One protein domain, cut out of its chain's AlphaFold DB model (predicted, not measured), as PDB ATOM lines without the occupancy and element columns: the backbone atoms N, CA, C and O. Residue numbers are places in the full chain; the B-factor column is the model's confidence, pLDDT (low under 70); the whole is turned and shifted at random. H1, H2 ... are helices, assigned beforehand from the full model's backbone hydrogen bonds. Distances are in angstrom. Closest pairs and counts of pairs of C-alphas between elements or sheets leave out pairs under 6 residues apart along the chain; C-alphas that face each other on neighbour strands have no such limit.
ATOM      1  N   GLY A   2     105.596  63.862  70.997       78.69
ATOM      2  CA  GLY A   2     106.056  62.862  70.014       78.69
ATOM      3  C   GLY A   2     105.112  61.668  69.832       78.69
ATOM      4  O   GLY A   2     104.791  61.325  68.701       78.69
ATOM      5  N   ILE A   3     104.592  61.108  70.931       85.25
ATOM      6  CA  ILE A   3     103.680  59.955  70.870       85.25
ATOM      7  C   ILE A   3     102.335  60.288  70.216       85.25
ATOM      8  O   ILE A   3     101.815  59.476  69.468       85.25
ATOM      9  N   VAL A   4     101.803  61.499  70.426       91.06
ATOM     10  CA  VAL A   4     100.530  61.941  69.830       91.06
ATOM     11  C   VAL A   4     100.683  62.093  68.318       91.06
ATOM     12  O   VAL A   4      99.910  61.520  67.557       91.06
ATOM     13  N   LYS A   5     101.740  62.784  67.871       92.31
ATOM     14  CA  LYS A   5     102.071  62.906  66.442       92.31
ATOM     15  C   LYS A   5     102.286  61.539  65.792       92.31
ATOM     16  O   LYS A   5     101.783  61.289  64.700       92.31
ATOM     17  N   GLN A   6     103.013  60.645  66.465       91.06
ATOM     18  CA  GLN A   6     103.224  59.275  65.998       91.06
ATOM     19  C   GLN A   6     101.910  58.501  65.921       91.06
ATOM     20  O   GLN A   6     101.662  57.872  64.904       91.06
ATOM     21  N   TYR A   7     101.047  58.592  66.931       94.50
ATOM     22  CA  TYR A   7      99.747  57.929  66.924       94.50
ATOM     23  C   TYR A   7      98.924  58.364  65.709       94.50
ATOM     24  O   TYR A   7      98.554  57.517  64.904       94.50
ATOM     25  N   LEU A   8      98.711  59.672  65.518       95.31
ATOM     26  CA  LEU A   8      97.898  60.181  64.407       95.31
ATOM     27  C   LEU A   8      98.480  59.782  63.043       95.31
ATOM     28  O   LEU A   8      97.766  59.303  62.165       95.31
ATOM     29  N   THR A   9      99.793  59.937  62.861       94.81
ATOM     30  CA  THR A   9     100.453  59.634  61.580       94.81
ATOM     31  C   THR A   9     100.501  58.137  61.278       94.81
ATOM     32  O   THR A   9     100.387  57.746  60.112       94.81
ATOM     33  N   GLN A  10     100.605  57.289  62.303       93.94
ATOM     34  CA  GLN A  10     100.498  55.840  62.159       93.94
ATOM     35  C   GLN A  10      99.058  55.404  61.898       93.94
ATOM     36  O   GLN A  10      98.853  54.566  61.027       93.94
ATOM     37  N   SER A  11      98.057  56.011  62.542       95.88
ATOM     38  CA  SER A  11      96.649  55.725  62.240       95.88
ATOM     39  C   SER A  11      96.303  56.062  60.788       95.88
ATOM     40  O   SER A  11      95.654  55.265  60.116       95.88
ATOM     41  N   ILE A  12      96.815  57.181  60.261       95.81
ATOM     42  CA  ILE A  12      96.678  57.533  58.837       95.81
ATOM     43  C   ILE A  12      97.401  56.523  57.940       95.81
ATOM     44  O   ILE A  12      96.883  56.168  56.887       95.81
ATOM     45  N   SER A  13      98.587  56.055  58.340       93.38
ATOM     46  CA  SER A  13      99.353  55.076  57.554       93.38
ATOM     47  C   SER A  13      98.614  53.741  57.468       93.38
ATOM     48  O   SER A  13      98.385  53.245  56.372       93.38
ATOM     49  N   VAL A  14      98.135  53.225  58.603       95.06
ATOM     50  CA  VAL A  14      97.318  52.005  58.650       95.06
ATOM     51  C   VAL A  14      96.035  52.179  57.839       95.06
ATOM     52  O   VAL A  14      95.654  51.269  57.107       95.06
ATOM     53  N   ALA A  15      95.375  53.338  57.916       94.75
ATOM     54  CA  ALA A  15      94.193  53.611  57.105       94.75
ATOM     55  C   ALA A  15      94.509  53.586  55.598       94.75
ATOM     56  O   ALA A  15      93.800  52.941  54.829       94.75
ATOM     57  N   ALA A  16      95.598  54.239  55.183       93.31
ATOM     58  CA  ALA A  16      96.046  54.285  53.795       93.31
ATOM     59  C   ALA A  16      96.435  52.903  53.248       93.31
ATOM     60  O   ALA A  16      96.105  52.600  52.105       93.31
ATOM     61  N   ASP A  17      97.064  52.050  54.063       92.19
ATOM     62  CA  ASP A  17      97.444  50.681  53.683       92.19
ATOM     63  C   ASP A  17      96.223  49.783  53.402       92.19
ATOM     64  O   ASP A  17      96.322  48.795  52.673       92.19
ATOM     65  N   ASN A  18      95.050  50.135  53.943       91.94
ATOM     66  CA  ASN A  18      93.781  49.458  53.658       91.94
ATOM     67  C   ASN A  18      93.091  49.976  52.381       91.94
ATOM     68  O   ASN A  18      92.050  49.445  51.986       91.94
ATOM     69  N   LEU A  19      93.655  50.987  51.715       90.69
ATOM     70  CA  LEU A  19      93.115  51.583  50.497       90.69
ATOM     71  C   LEU A  19      93.972  51.232  49.278       90.69
ATOM     72  O   LEU A  19      95.195  51.131  49.331       90.69
ATOM     73  N   ARG A  20      93.325  51.090  48.116       88.44
ATOM     74  CA  ARG A  20      94.024  50.950  46.831       88.44
ATOM     75  C   ARG A  20      94.318  52.328  46.252       88.44
ATOM     76  O   ARG A  20      93.562  52.828  45.425       88.44
ATOM     77  N   LEU A  21      95.403  52.935  46.718       88.00
ATOM     78  CA  LEU A  21      95.789  54.292  46.338       88.00
ATOM     79  C   LEU A  21      96.593  54.332  45.032       88.00
ATOM     80  O   LEU A  21      97.439  53.476  44.777       88.00
ATOM     81  N   ASN A  22      96.361  55.366  44.220       86.38
ATOM     82  CA  ASN A  22      97.241  55.713  43.099       86.38
ATOM     83  C   ASN A  22      98.410  56.611  43.555       86.38
ATOM     84  O   ASN A  22      98.414  57.128  44.671       86.38
ATOM     85  N   SER A  23      99.399  56.837  42.683       83.44
ATOM     86  CA  SER A  23     100.613  57.600  43.021       83.44
ATOM     87  C   SER A  23     100.335  59.005  43.575       83.44
ATOM     88  O   SER A  23     100.983  59.414  44.534       83.44
ATOM     89  N   ASN A  24      99.339  59.717  43.036       81.38
ATOM     90  CA  ASN A  24      98.984  61.062  43.505       81.38
ATOM     91  C   ASN A  24      98.351  61.017  44.903       81.38
ATOM     92  O   ASN A  24      98.628  61.856  45.755       81.38
ATOM     93  N   GLN A  25      97.511  60.015  45.161       86.56
ATOM     94  CA  GLN A  25      96.898  59.816  46.473       86.56
ATOM     95  C   GLN A  25      97.941  59.441  47.536       86.56
ATOM     96  O   GLN A  25      97.871  59.929  48.662       86.56
ATOM     97  N   ILE A  26      98.951  58.641  47.176       85.81
ATOM     98  CA  ILE A  26     100.084  58.307  48.057       85.81
ATOM     99  C   ILE A  26     100.893  59.562  48.421       85.81
ATOM    100  O   ILE A  26     101.318  59.721  49.572       85.81
ATOM    101  N   GLU A  27     101.093  60.467  47.461       83.94
ATOM    102  CA  GLU A  27     101.762  61.747  47.691       83.94
ATOM    103  C   GLU A  27     100.971  62.621  48.669       83.94
ATOM    104  O   GLU A  27     101.536  63.099  49.652       83.94
ATOM    105  N   ILE A  28      99.655  62.751  48.476       86.25
ATOM    106  CA  ILE A  28      98.777  63.513  49.378       86.25
ATOM    107  C   ILE A  28      98.811  62.942  50.797       86.25
ATOM    108  O   ILE A  28      99.014  63.689  51.751       86.25
ATOM    109  N   VAL A  29      98.676  61.621  50.957       90.12
ATOM    110  CA  VAL A  29      98.779  60.963  52.273       90.12
ATOM    111  C   VAL A  29     100.126  61.264  52.929       90.12
ATOM    112  O   VAL A  29     100.205  61.530  54.130       90.12
ATOM    113  N   SER A  30     101.205  61.252  52.150       86.88
ATOM    114  CA  SER A  30     102.539  61.586  52.648       86.88
ATOM    115  C   SER A  30     102.645  63.057  53.055       86.88
ATOM    116  O   SER A  30     103.223  63.346  54.102       86.88
ATOM    117  N   LEU A  31     102.025  63.968  52.303       87.69
ATOM    118  CA  LEU A  31     101.982  65.396  52.609       87.69
ATOM    119  C   LEU A  31     101.201  65.679  53.901       87.69
ATOM    120  O   LEU A  31     101.694  66.431  54.743       87.69
ATOM    121  N   ILE A  32     100.041  65.036  54.090       89.94
ATOM    122  CA  ILE A  32      99.233  65.122  55.320       89.94
ATOM    123  C   ILE A  32     100.057  64.652  56.522       89.94
ATOM    124  O   ILE A  32     100.163  65.363  57.519       89.94
ATOM    125  N   ARG A  33     100.697  63.477  56.427       91.81
ATOM    126  CA  ARG A  33     101.545  62.953  57.514       91.81
ATOM    127  C   ARG A  33     102.698  63.897  57.840       91.81
ATOM    128  O   ARG A  33     102.984  64.123  59.011       91.81
ATOM    129  N   ASP A  34     103.341  64.455  56.821       88.00
ATOM    130  CA  ASP A  34     104.461  65.378  56.997       88.00
ATOM    131  C   ASP A  34     104.026  66.699  57.657       88.00
ATOM    132  O   ASP A  34     104.741  67.190  58.527       88.00
ATOM    133  N   VAL A  35     102.831  67.226  57.334       88.69
ATOM    134  CA  VAL A  35     102.239  68.380  58.045       88.69
ATOM    135  C   VAL A  35     102.065  68.062  59.533       88.69
ATOM    136  O   VAL A  35     102.579  68.788  60.378       88.69
ATOM    137  N   LEU A  36     101.431  66.935  59.872       91.31
ATOM    138  CA  LEU A  36     101.183  66.568  61.273       91.31
ATOM    139  C   LEU A  36     102.476  66.279  62.059       91.31
ATOM    140  O   LEU A  36     102.572  66.595  63.247       91.31
ATOM    141  N   LEU A  37     103.486  65.678  61.421       89.19
ATOM    142  CA  LEU A  37     104.780  65.411  62.058       89.19
ATOM    143  C   LEU A  37     105.547  66.703  62.359       89.19
ATOM    144  O   LEU A  37     106.111  66.839  63.452       89.19
ATOM    145  N   LYS A  38     105.568  67.645  61.408       88.31
ATOM    146  CA  LYS A  38     106.338  68.895  61.513       88.31
ATOM    147  C   LYS A  38     105.648  69.978  62.332       88.31
ATOM    148  O   LYS A  38     106.356  70.762  62.947       88.31
ATOM    149  N   SER A  39     104.322  69.944  62.417       87.12
ATOM    150  CA  SER A  39     103.499  70.902  63.160       87.12
ATOM    151  C   SER A  39     104.046  71.231  64.553       87.12
ATOM    152  O   SER A  39     104.188  70.342  65.396       87.12
ATOM    153  N   ASN A  40     104.339  72.498  64.838       83.56
ATOM    154  CA  ASN A  40     104.762  72.906  66.185       83.56
ATOM    155  C   ASN A  40     103.576  73.045  67.152       83.56
ATOM    156  O   ASN A  40     103.725  72.776  68.346       83.56
ATOM    157  N   ALA A  41     102.400  73.388  66.621       85.75
ATOM    158  CA  ALA A  41     101.147  73.570  67.345       85.75
ATOM    159  C   ALA A  41     100.047  72.673  66.747       85.75
ATOM    160  O   ALA A  41      99.143  73.119  66.047       85.75
ATOM    161  N   LEU A  42     100.141  71.369  67.030       88.62
ATOM    162  CA  LEU A  42      99.288  70.340  66.415       88.62
ATOM    163  C   LEU A  42      97.788  70.564  66.637       88.62
ATOM    164  O   LEU A  42      96.990  70.276  65.750       88.62
ATOM    165  N   GLU A  43      97.399  71.059  67.811       88.44
ATOM    166  CA  GLU A  43      95.999  71.373  68.123       88.44
ATOM    167  C   GLU A  43      95.457  72.456  67.179       88.44
ATOM    168  O   GLU A  43      94.395  72.266  66.578       88.44
ATOM    169  N   ASP A  44      96.230  73.524  66.981       85.94
ATOM    170  CA  ASP A  44      95.870  74.674  66.149       85.94
ATOM    171  C   ASP A  44      95.829  74.294  64.668       85.94
ATOM    172  O   ASP A  44      94.890  74.654  63.958       85.94
ATOM    173  N   ASP A  45      96.783  73.489  64.201       86.81
ATOM    174  CA  ASP A  45      96.797  73.015  62.816       86.81
ATOM    175  C   ASP A  45      95.601  72.106  62.515       86.81
ATOM    176  O   ASP A  45      94.964  72.244  61.469       86.81
ATOM    177  N   LEU A  46      95.216  71.231  63.452       90.38
ATOM    178  CA  LEU A  46      93.993  70.435  63.325       90.38
ATOM    179  C   LEU A  46      92.737  71.322  63.315       90.38
ATOM    180  O   LEU A  46      91.790  71.039  62.582       90.38
ATOM    181  N   ILE A  47      92.715  72.412  64.088       85.94
ATOM    182  CA  ILE A  47      91.626  73.401  64.059       85.94
ATOM    183  C   ILE A  47      91.568  74.123  62.709       85.94
ATOM    184  O   ILE A  47      90.480  74.279  62.150       85.94
ATOM    185  N   LYS A  48      92.710  74.537  62.154       85.44
ATOM    186  CA  LYS A  48      92.769  75.145  60.820       85.44
ATOM    187  C   LYS A  48      92.282  74.169  59.751       85.44
ATOM    188  O   LYS A  48      91.463  74.555  58.921       85.44
ATOM    189  N   MET A  49      92.693  72.899  59.815       87.25
ATOM    190  CA  MET A  49      92.231  71.857  58.891       87.25
ATOM    191  C   MET A  49      90.711  71.650  58.944       87.25
ATOM    192  O   MET A  49      90.106  71.446  57.895       87.25
ATOM    193  N   LYS A  50      90.071  71.771  60.119       85.62
ATOM    194  CA  LYS A  50      88.601  71.687  60.241       85.62
ATOM    195  C   LYS A  50      87.862  72.748  59.422       85.62
ATOM    196  O   LYS A  50      86.764  72.489  58.947       85.62
ATOM    197  N   LYS A  51      88.465  73.926  59.232       81.94
ATOM    198  CA  LYS A  51      87.877  75.036  58.460       81.94
ATOM    199  C   LYS A  51      88.013  74.855  56.946       81.94
ATOM    200  O   LYS A  51      87.393  75.603  56.196       81.94
ATOM    201  N   ILE A  52      88.835  73.909  56.493       81.88
ATOM    202  CA  ILE A  52      89.028  73.619  55.074       81.88
ATOM    203  C   ILE A  52      88.031  72.528  54.687       81.88
ATOM    204  O   ILE A  52      88.119  71.408  55.186       81.88
ATOM    205  N   THR A  53      87.094  72.852  53.795       78.06
ATOM    206  CA  THR A  53      85.962  71.989  53.416       78.06
ATOM    207  C   THR A  53      86.381  70.570  53.036       78.06
ATOM    208  O   THR A  53      85.701  69.612  53.382       78.06
ATOM    209  N   GLU A  54      87.504  70.411  52.336       81.50
ATOM    210  CA  GLU A  54      87.986  69.102  51.891       81.50
ATOM    211  C   GLU A  54      88.578  68.252  53.024       81.50
ATOM    212  O   GLU A  54      88.585  67.025  52.932       81.50
ATOM    213  N   PHE A  55      89.083  68.888  54.083       84.62
ATOM    214  CA  PHE A  55      89.721  68.211  55.214       84.62
ATOM    215  C   PHE A  55      88.802  68.058  56.418       84.62
ATOM    216  O   PHE A  55      89.127  67.270  57.301       84.62
ATOM    217  N   SER A  56      87.687  68.782  56.472       81.00
ATOM    218  CA  SER A  56      86.882  68.965  57.679       81.00
ATOM    219  C   SER A  56      86.506  67.654  58.375       81.00
ATOM    220  O   SER A  56      86.835  67.490  59.548       81.00
ATOM    221  N   THR A  57      85.938  66.674  57.661       84.25
ATOM    222  CA  THR A  57      85.558  65.367  58.234       84.25
ATOM    223  C   THR A  57      86.745  64.654  58.876       84.25
ATOM    224  O   THR A  57      86.708  64.287  60.054       84.25
ATOM    225  N   MET A  58      87.833  64.507  58.115       89.44
ATOM    226  CA  MET A  58      89.053  63.852  58.586       89.44
ATOM    227  C   MET A  58      89.693  64.647  59.733       89.44
ATOM    228  O   MET A  58      90.200  64.064  60.686       89.44
ATOM    229  N   ALA A  59      89.649  65.977  59.677       89.75
ATOM    230  CA  ALA A  59      90.227  66.861  60.676       89.75
ATOM    231  C   ALA A  59      89.460  66.828  62.003       89.75
ATOM    232  O   ALA A  59      90.099  66.827  63.053       89.75
ATOM    233  N   ILE A  60      88.123  66.732  61.990       86.50
ATOM    234  CA  ILE A  60      87.345  66.493  63.217       86.50
ATOM    235  C   ILE A  60      87.753  65.157  63.824       86.50
ATOM    236  O   ILE A  60      88.051  65.112  65.017       86.50
ATOM    237  N   LYS A  61      87.850  64.097  63.013       91.69
ATOM    238  CA  LYS A  61      88.257  62.776  63.503       91.69
ATOM    239  C   LYS A  61      89.649  62.810  64.136       91.69
ATOM    240  O   LYS A  61      89.839  62.356  65.258       91.69
ATOM    241  N   LEU A  62      90.625  63.409  63.457       93.06
ATOM    242  CA  LEU A  62      91.982  63.558  63.989       93.06
ATOM    243  C   LEU A  62      92.021  64.419  65.260       93.06
ATOM    244  O   LEU A  62      92.790  64.126  66.174       93.06
ATOM    245  N   HIS A  63      91.190  65.458  65.346       91.69
ATOM    246  CA  HIS A  63      91.091  66.308  66.531       91.69
ATOM    247  C   HIS A  63      90.434  65.589  67.719       91.69
ATOM    248  O   HIS A  63      90.828  65.801  68.867       91.69
ATOM    249  N   GLU A  64      89.475  64.703  67.465       89.50
ATOM    250  CA  GLU A  64      88.897  63.820  68.479       89.50
ATOM    251  C   GLU A  64      89.950  62.846  69.023       89.50
ATOM    252  O   GLU A  64      90.129  62.746  70.236       89.50
ATOM    253  N   MET A  65      90.735  62.216  68.140       92.50
ATOM    254  CA  MET A  65      91.861  61.371  68.552       92.50
ATOM    255  C   MET A  65      92.903  62.155  69.356       92.50
ATOM    256  O   MET A  65      93.402  61.666  70.367       92.50
ATOM    257  N   TYR A  66      93.231  63.377  68.927       92.06
ATOM    258  CA  TYR A  66      94.120  64.270  69.669       92.06
ATOM    259  C   TYR A  66      93.569  64.563  71.070       92.06
ATOM    260  O   TYR A  66      94.304  64.453  72.053       92.06
ATOM    261  N   THR A  67      92.277  64.881  71.174       88.19
ATOM    262  CA  THR A  67      91.590  65.134  72.449       88.19
ATOM    263  C   THR A  67      91.646  63.908  73.356       88.19
ATOM    264  O   THR A  67      92.072  64.034  74.501       88.19
ATOM    265  N   TYR A  68      91.327  62.719  72.836       88.00
ATOM    266  CA  TYR A  68      91.429  61.450  73.566       88.00
ATOM    267  C   TYR A  68      92.835  61.220  74.144       88.00
ATOM    268  O   TYR A  68      92.983  60.810  75.291       88.00
ATOM    269  N   LEU A  69      93.880  61.534  73.374       88.38
ATOM    270  CA  LEU A  69      95.270  61.325  73.788       88.38
ATOM    271  C   LEU A  69      95.804  62.385  74.763       88.38
ATOM    272  O   LEU A  69      96.866  62.173  75.349       88.38
ATOM    273  N   THR A  70      95.145  63.542  74.890       86.12
ATOM    274  CA  THR A  70      95.714  64.708  75.594       86.12
ATOM    275  C   THR A  70      94.860  65.259  76.729       86.12
ATOM    276  O   THR A  70      95.425  65.836  77.656       86.12
ATOM    277  N   LYS A  71      93.532  65.116  76.680       78.94
ATOM    278  CA  LYS A  71      92.606  65.806  77.594       78.94
ATOM    279  C   LYS A  71      91.977  64.890  78.658       78.94
ATOM    280  O   LYS A  71      91.172  65.393  79.435       78.94
ATOM    281  N   GLY A  72      92.375  63.613  78.745       67.88
ATOM    282  CA  GLY A  72      91.914  62.650  79.758       67.88
ATOM    283  C   GLY A  72      92.984  61.617  80.164       67.88
ATOM    284  O   GLY A  72      94.043  61.546  79.530       67.88
ATOM    285  N   PRO A  73      92.759  60.830  81.237       70.06
ATOM    286  CA  PRO A  73      93.667  59.761  81.640       70.06
ATOM    287  C   PRO A  73      93.674  58.647  80.589       70.06
ATOM    288  O   PRO A  73      92.663  58.002  80.325       70.06
ATOM    289  N   LEU A  74      94.838  58.421  79.983       78.00
ATOM    290  CA  LEU A  74      94.998  57.422  78.936       78.00
ATOM    291  C   LEU A  74      95.042  56.016  79.541       78.00
ATOM    292  O   LEU A  74      95.994  55.662  80.240       78.00
ATOM    293  N   ASP A  75      94.040  55.199  79.229       81.00
ATOM    294  CA  ASP A  75      94.068  53.780  79.560       81.00
ATOM    295  C   ASP A  75      95.024  53.029  78.618       81.00
ATOM    296  O   ASP A  75      94.717  52.707  77.468       81.00
ATOM    297  N   ILE A  76      96.225  52.756  79.129       83.00
ATOM    298  CA  ILE A  76      97.299  52.083  78.392       83.00
ATOM    299  C   ILE A  76      96.906  50.645  78.017       83.00
ATOM    300  O   ILE A  76      97.422  50.115  77.034       83.00
ATOM    301  N   LEU A  77      95.989  50.007  78.752       84.06
ATOM    302  CA  LEU A  77      95.564  48.638  78.450       84.06
ATOM    303  C   LEU A  77      94.740  48.588  77.160       84.06
ATOM    304  O   LEU A  77      94.915  47.678  76.348       84.06
ATOM    305  N   THR A  78      93.893  49.593  76.937       84.56
ATOM    306  CA  THR A  78      92.965  49.645  75.799       84.56
ATOM    307  C   THR A  78      93.470  50.496  74.633       84.56
ATOM    308  O   THR A  78      92.902  50.432  73.543       84.56
ATOM    309  N   ILE A  79      94.583  51.225  74.786       88.19
ATOM    310  CA  ILE A  79      95.128  52.105  73.736       88.19
ATOM    311  C   ILE A  79      95.383  51.382  72.405       88.19
ATOM    312  O   ILE A  79      95.184  51.952  71.336       88.19
ATOM    313  N   SER A  80      95.813  50.117  72.448       88.94
ATOM    314  CA  SER A  80      96.099  49.337  71.236       88.94
ATOM    315  C   SER A  80      94.829  48.931  70.485       88.94
ATOM    316  O   SER A  80      94.818  48.892  69.254       88.94
ATOM    317  N   GLU A  81      93.750  48.661  71.216       88.75
ATOM    318  CA  GLU A  81      92.432  48.379  70.659       88.75
ATOM    319  C   GLU A  81      91.822  49.658  70.088       88.75
ATOM    320  O   GLU A  81      91.427  49.686  68.923       88.75
ATOM    321  N   ARG A  82      91.892  50.759  70.847       89.75
ATOM    322  CA  ARG A  82      91.490  52.092  70.388       89.75
ATOM    323  C   ARG A  82      92.245  52.533  69.142       89.75
ATOM    324  O   ARG A  82      91.630  53.056  68.219       89.75
ATOM    325  N   PHE A  83      93.541  52.246  69.051       92.75
ATOM    326  CA  PHE A  83      94.333  52.518  67.853       92.75
ATOM    327  C   PHE A  83      93.804  51.785  66.621       92.75
ATOM    328  O   PHE A  83      93.717  52.389  65.549       92.75
ATOM    329  N   LYS A  84      93.413  50.512  66.752       91.44
ATOM    330  CA  LYS A  84      92.820  49.755  65.640       91.44
ATOM    331  C   LYS A  84      91.498  50.377  65.203       91.44
ATOM    332  O   LYS A  84      91.332  50.623  64.012       91.44
ATOM    333  N   THR A  85      90.618  50.691  66.152       90.25
ATOM    334  CA  THR A  85      89.319  51.323  65.879       90.25
ATOM    335  C   THR A  85      89.486  52.675  65.190       90.25
ATOM    336  O   THR A  85      88.940  52.886  64.110       90.25
ATOM    337  N   HIS A  86      90.323  53.555  65.744       93.06
ATOM    338  CA  HIS A  86      90.640  54.864  65.169       93.06
ATOM    339  C   HIS A  86      91.187  54.742  63.738       93.06
ATOM    340  O   HIS A  86      90.754  55.454  62.833       93.06
ATOM    341  N   SER A  87      92.112  53.808  63.508       93.00
ATOM    342  CA  SER A  87      92.694  53.593  62.178       93.00
ATOM    343  C   SER A  87      91.659  53.079  61.175       93.00
ATOM    344  O   SER A  87      91.658  53.513  60.029       93.00
ATOM    345  N   GLN A  88      90.756  52.188  61.598       91.06
ATOM    346  CA  GLN A  88      89.666  51.682  60.758       91.06
ATOM    347  C   GLN A  88      88.652  52.773  60.404       91.06
ATOM    348  O   GLN A  88      88.256  52.875  59.245       91.06
ATOM    349  N   GLN A  89      88.270  53.616  61.366       88.38
ATOM    350  CA  GLN A  89      87.366  54.748  61.135       88.38
ATOM    351  C   GLN A  89      87.946  55.720  60.094       88.38
ATOM    352  O   GLN A  89      87.243  56.134  59.173       88.38
ATOM    353  N   LEU A  90      89.257  55.987  60.158       93.19
ATOM    354  CA  LEU A  90      89.943  56.841  59.184       93.19
ATOM    355  C   LEU A  90      89.971  56.278  57.759       93.19
ATOM    356  O   LEU A  90      90.164  57.060  56.834       93.19
ATOM    357  N   VAL A  91      89.784  54.970  57.538       91.38
ATOM    358  CA  VAL A  91      89.778  54.388  56.179       91.38
ATOM    359  C   VAL A  91      88.696  55.045  55.325       91.38
ATOM    360  O   VAL A  91      88.960  55.447  54.191       91.38
ATOM    361  N   LYS A  92      87.483  55.187  55.875       88.50
ATOM    362  CA  LYS A  92      86.344  55.790  55.174       88.50
ATOM    363  C   LYS A  92      86.585  57.278  54.916       88.50
ATOM    364  O   LYS A  92      86.442  57.720  53.777       88.50
ATOM    365  N   ASP A  93      87.007  58.012  55.944       88.50
ATOM    366  CA  ASP A  93      87.225  59.463  55.872       88.50
ATOM    367  C   ASP A  93      88.360  59.817  54.904       88.50
ATOM    368  O   ASP A  93      88.228  60.719  54.076       88.50
ATOM    369  N   LEU A  94      89.460  59.059  54.950       90.81
ATOM    370  CA  LEU A  94      90.590  59.234  54.046       90.81
ATOM    371  C   LEU A  94      90.197  58.904  52.604       90.81
ATOM    372  O   LEU A  94      90.546  59.647  51.689       90.81
ATOM    373  N   ASN A  95      89.439  57.830  52.382       88.81
ATOM    374  CA  ASN A  95      88.959  57.483  51.046       88.81
ATOM    375  C   ASN A  95      88.029  58.559  50.472       88.81
ATOM    376  O   ASN A  95      88.140  58.905  49.296       88.81
ATOM    377  N   GLN A  96      87.140  59.113  51.300       86.75
ATOM    378  CA  GLN A  96      86.243  60.196  50.905       86.75
ATOM    379  C   GLN A  96      87.029  61.464  50.552       86.75
ATOM    380  O   GLN A  96      86.802  62.042  49.490       86.75
ATOM    381  N   LEU A  97      88.006  61.850  51.379       87.75
ATOM    382  CA  LEU A  97      88.887  62.991  51.115       87.75
ATOM    383  C   LEU A  97      89.632  62.836  49.783       87.75
ATOM    384  O   LEU A  97      89.659  63.756  48.967       87.75
ATOM    385  N   LEU A  98      90.204  61.653  49.545       86.00
ATOM    386  CA  LEU A  98      90.995  61.355  48.348       86.00
ATOM    387  C   LEU A  98      90.153  61.165  47.077       86.00
ATOM    388  O   LEU A  98      90.721  61.152  45.983       86.00
ATOM    389  N   SER A  99      88.838  60.982  47.217       80.88
ATOM    390  CA  SER A  99      87.897  60.815  46.100       80.88
ATOM    391  C   SER A  99      87.177  62.115  45.735       80.88
ATOM    392  O   SER A  99      86.910  62.350  44.558       80.88
ATOM    393  N   ASN A 100      86.872  62.965  46.721       68.62
ATOM    394  CA  ASN A 100      86.013  64.138  46.535       68.62
ATOM    395  C   ASN A 100      86.773  65.415  46.165       68.62
ATOM    396  O   ASN A 100      86.176  66.347  45.626       68.62
ATOM    397  N   ALA A 101      88.070  65.492  46.456       61.94
ATOM    398  CA  ALA A 101      88.845  66.703  46.244       61.94
ATOM    399  C   ALA A 101      89.778  66.583  45.034       61.94
ATOM    400  O   ALA A 101      90.437  65.569  44.811       61.94
ATOM    401  N   SER A 102      89.879  67.666  44.257       66.94
ATOM    402  CA  SER A 102      90.915  67.766  43.229       66.94
ATOM    403  C   SER A 102      92.285  67.762  43.908       66.94
ATOM    404  O   SER A 102      92.538  68.592  44.781       66.94
ATOM    405  N   ASN A 103      93.183  66.865  43.493       66.44
ATOM    406  CA  ASN A 103      94.520  66.712  44.088       66.44
ATOM    407  C   ASN A 103      95.286  68.050  44.207       66.44
ATOM    408  O   ASN A 103      95.982  68.282  45.190       66.44
ATOM    409  N   SER A 104      95.105  68.970  43.250       65.69
ATOM    410  CA  SER A 104      95.680  70.325  43.273       65.69
ATOM    411  C   SER A 104      95.149  71.208  44.412       65.69
ATOM    412  O   SER A 104      95.899  71.994  44.995       65.69
ATOM    413  N   ASN A 105      93.867  71.075  44.758       74.12
ATOM    414  CA  ASN A 105      93.236  71.834  45.838       74.12
ATOM    415  C   ASN A 105      93.720  71.320  47.197       74.12
ATOM    416  O   ASN A 105      94.071  72.116  48.060       74.12
ATOM    417  N   LEU A 106      93.855  69.997  47.359       77.38
ATOM    418  CA  LEU A 106      94.409  69.405  48.582       77.38
ATOM    419  C   LEU A 106      95.859  69.837  48.823       77.38
ATOM    420  O   LEU A 106      96.204  70.245  49.931       77.38
ATOM    421  N   ILE A 107      96.703  69.789  47.786       75.88
ATOM    422  CA  ILE A 107      98.114  70.182  47.891       75.88
ATOM    423  C   ILE A 107      98.240  71.674  48.222       75.88
ATOM    424  O   ILE A 107      99.011  72.040  49.107       75.88
ATOM    425  N   SER A 108      97.476  72.544  47.555       77.56
ATOM    426  CA  SER A 108      97.524  73.988  47.827       77.56
ATOM    427  C   SER A 108      97.028  74.338  49.234       77.56
ATOM    428  O   SER A 108      97.675  75.126  49.919       77.56
ATOM    429  N   SER A 109      95.953  73.707  49.708       79.81
ATOM    430  CA  SER A 109      95.464  73.861  51.084       79.81
ATOM    431  C   SER A 109      96.475  73.374  52.131       79.81
ATOM    432  O   SER A 109      96.693  74.053  53.134       79.81
ATOM    433  N   LEU A 110      97.155  72.248  51.886       79.69
ATOM    434  CA  LEU A 110      98.213  71.736  52.772       79.69
ATOM    435  C   LEU A 110      99.471  72.608  52.764       79.69
ATOM    436  O   LEU A 110     100.132  72.728  53.792       79.69
ATOM    437  N   ASN A 111      99.803  73.227  51.634       78.88
ATOM    438  CA  ASN A 111     100.933  74.148  51.561       78.88
ATOM    439  C   ASN A 111     100.650  75.464  52.294       78.88
ATOM    440  O   ASN A 111     101.531  75.935  53.004       78.88
ATOM    441  N   LYS A 112      99.422  75.996  52.235       78.88
ATOM    442  CA  LYS A 112      99.026  77.177  53.028       78.88
ATOM    443  C   LYS A 112      99.189  76.949  54.533       78.88
ATOM    444  O   LYS A 112      99.752  77.789  55.220       78.88
ATOM    445  N   LEU A 113      98.805  75.766  55.023       77.94
ATOM    446  CA  LEU A 113      99.019  75.365  56.422       77.94
ATOM    447  C   LEU A 113     100.505  75.369  56.833       77.94
ATOM    448  O   LEU A 113     100.813  75.585  57.997       77.94
ATOM    449  N   ARG A 114     101.426  75.140  55.886       70.88
ATOM    450  CA  ARG A 114     102.881  75.169  56.120       70.88
ATOM    451  C   ARG A 114     103.472  76.575  56.027       70.88
ATOM    452  O   ARG A 114     104.504  76.839  56.637       70.88
ATOM    453  N   GLU A 115     102.888  77.445  55.208       63.78
ATOM    454  CA  GLU A 115     103.383  78.808  54.979       63.78
ATOM    455  C   GLU A 115     103.033  79.752  56.134       63.78
ATOM    456  O   GLU A 115     103.864  80.591  56.483       63.78
ATOM    457  N   ASP A 116     101.914  79.516  56.827       55.41
ATOM    458  CA  ASP A 116     101.570  80.201  58.082       55.41
ATOM    459  C   ASP A 116     102.647  80.038  59.181       55.41
ATOM    460  O   ASP A 116     102.714  80.846  60.105       55.41
TER     461      ASP A 116
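This is residues 2 to 116 of the 274 residues of an uncharacterized protein of Ignavibacteria bacterium GWA2_35_9 (UniProt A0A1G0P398). The helical hairpin of H1 and H2 packs through H1 across H4 and H5, with H3 beside H4 and H6 along H2; residues 71 to 78 stick out. The printed part has 115 residues, six named helices, H1 to H6 in order, and no named strand: class all helix. It is compact, radius of gyration of the C-alphas 13.5 A, spanning 41 by 32 by 20 A.

H1, residues 2 to 17, begins at C-alpha 2 (106.056, 62.862, 70.014). H2 is residues 23 to 38, H3 42 to 50, H4 56 to 70. H5, residues 79 to 100, 31.1 A long, has a kink of 27 degrees near residue 89. H6, residues 103 to 115, ends at C-alpha 115 (103.383, 78.808, 54.979).

H1 touches H5 at a steep tilt of 57 degrees; their closest C-alphas, Ser 11 and Ser 87, are 4.5 A apart. H1 touches H4 with residues 4 to 8 alone, closest C-alphas Val 4 and Leu 69, 6.6 A. H2 touches H6, closest C-alphas Ile 28 and Ile 107, 6.9 A. Every O i to N i+4 pair is within hydrogen-bond range in H1, H2, H3, H4 and H6; in H5, 16 of 18.

The printed part has no cut and no long link. The pLDDT is under 70 at residues 72, 100 to 104 and 115 to 116.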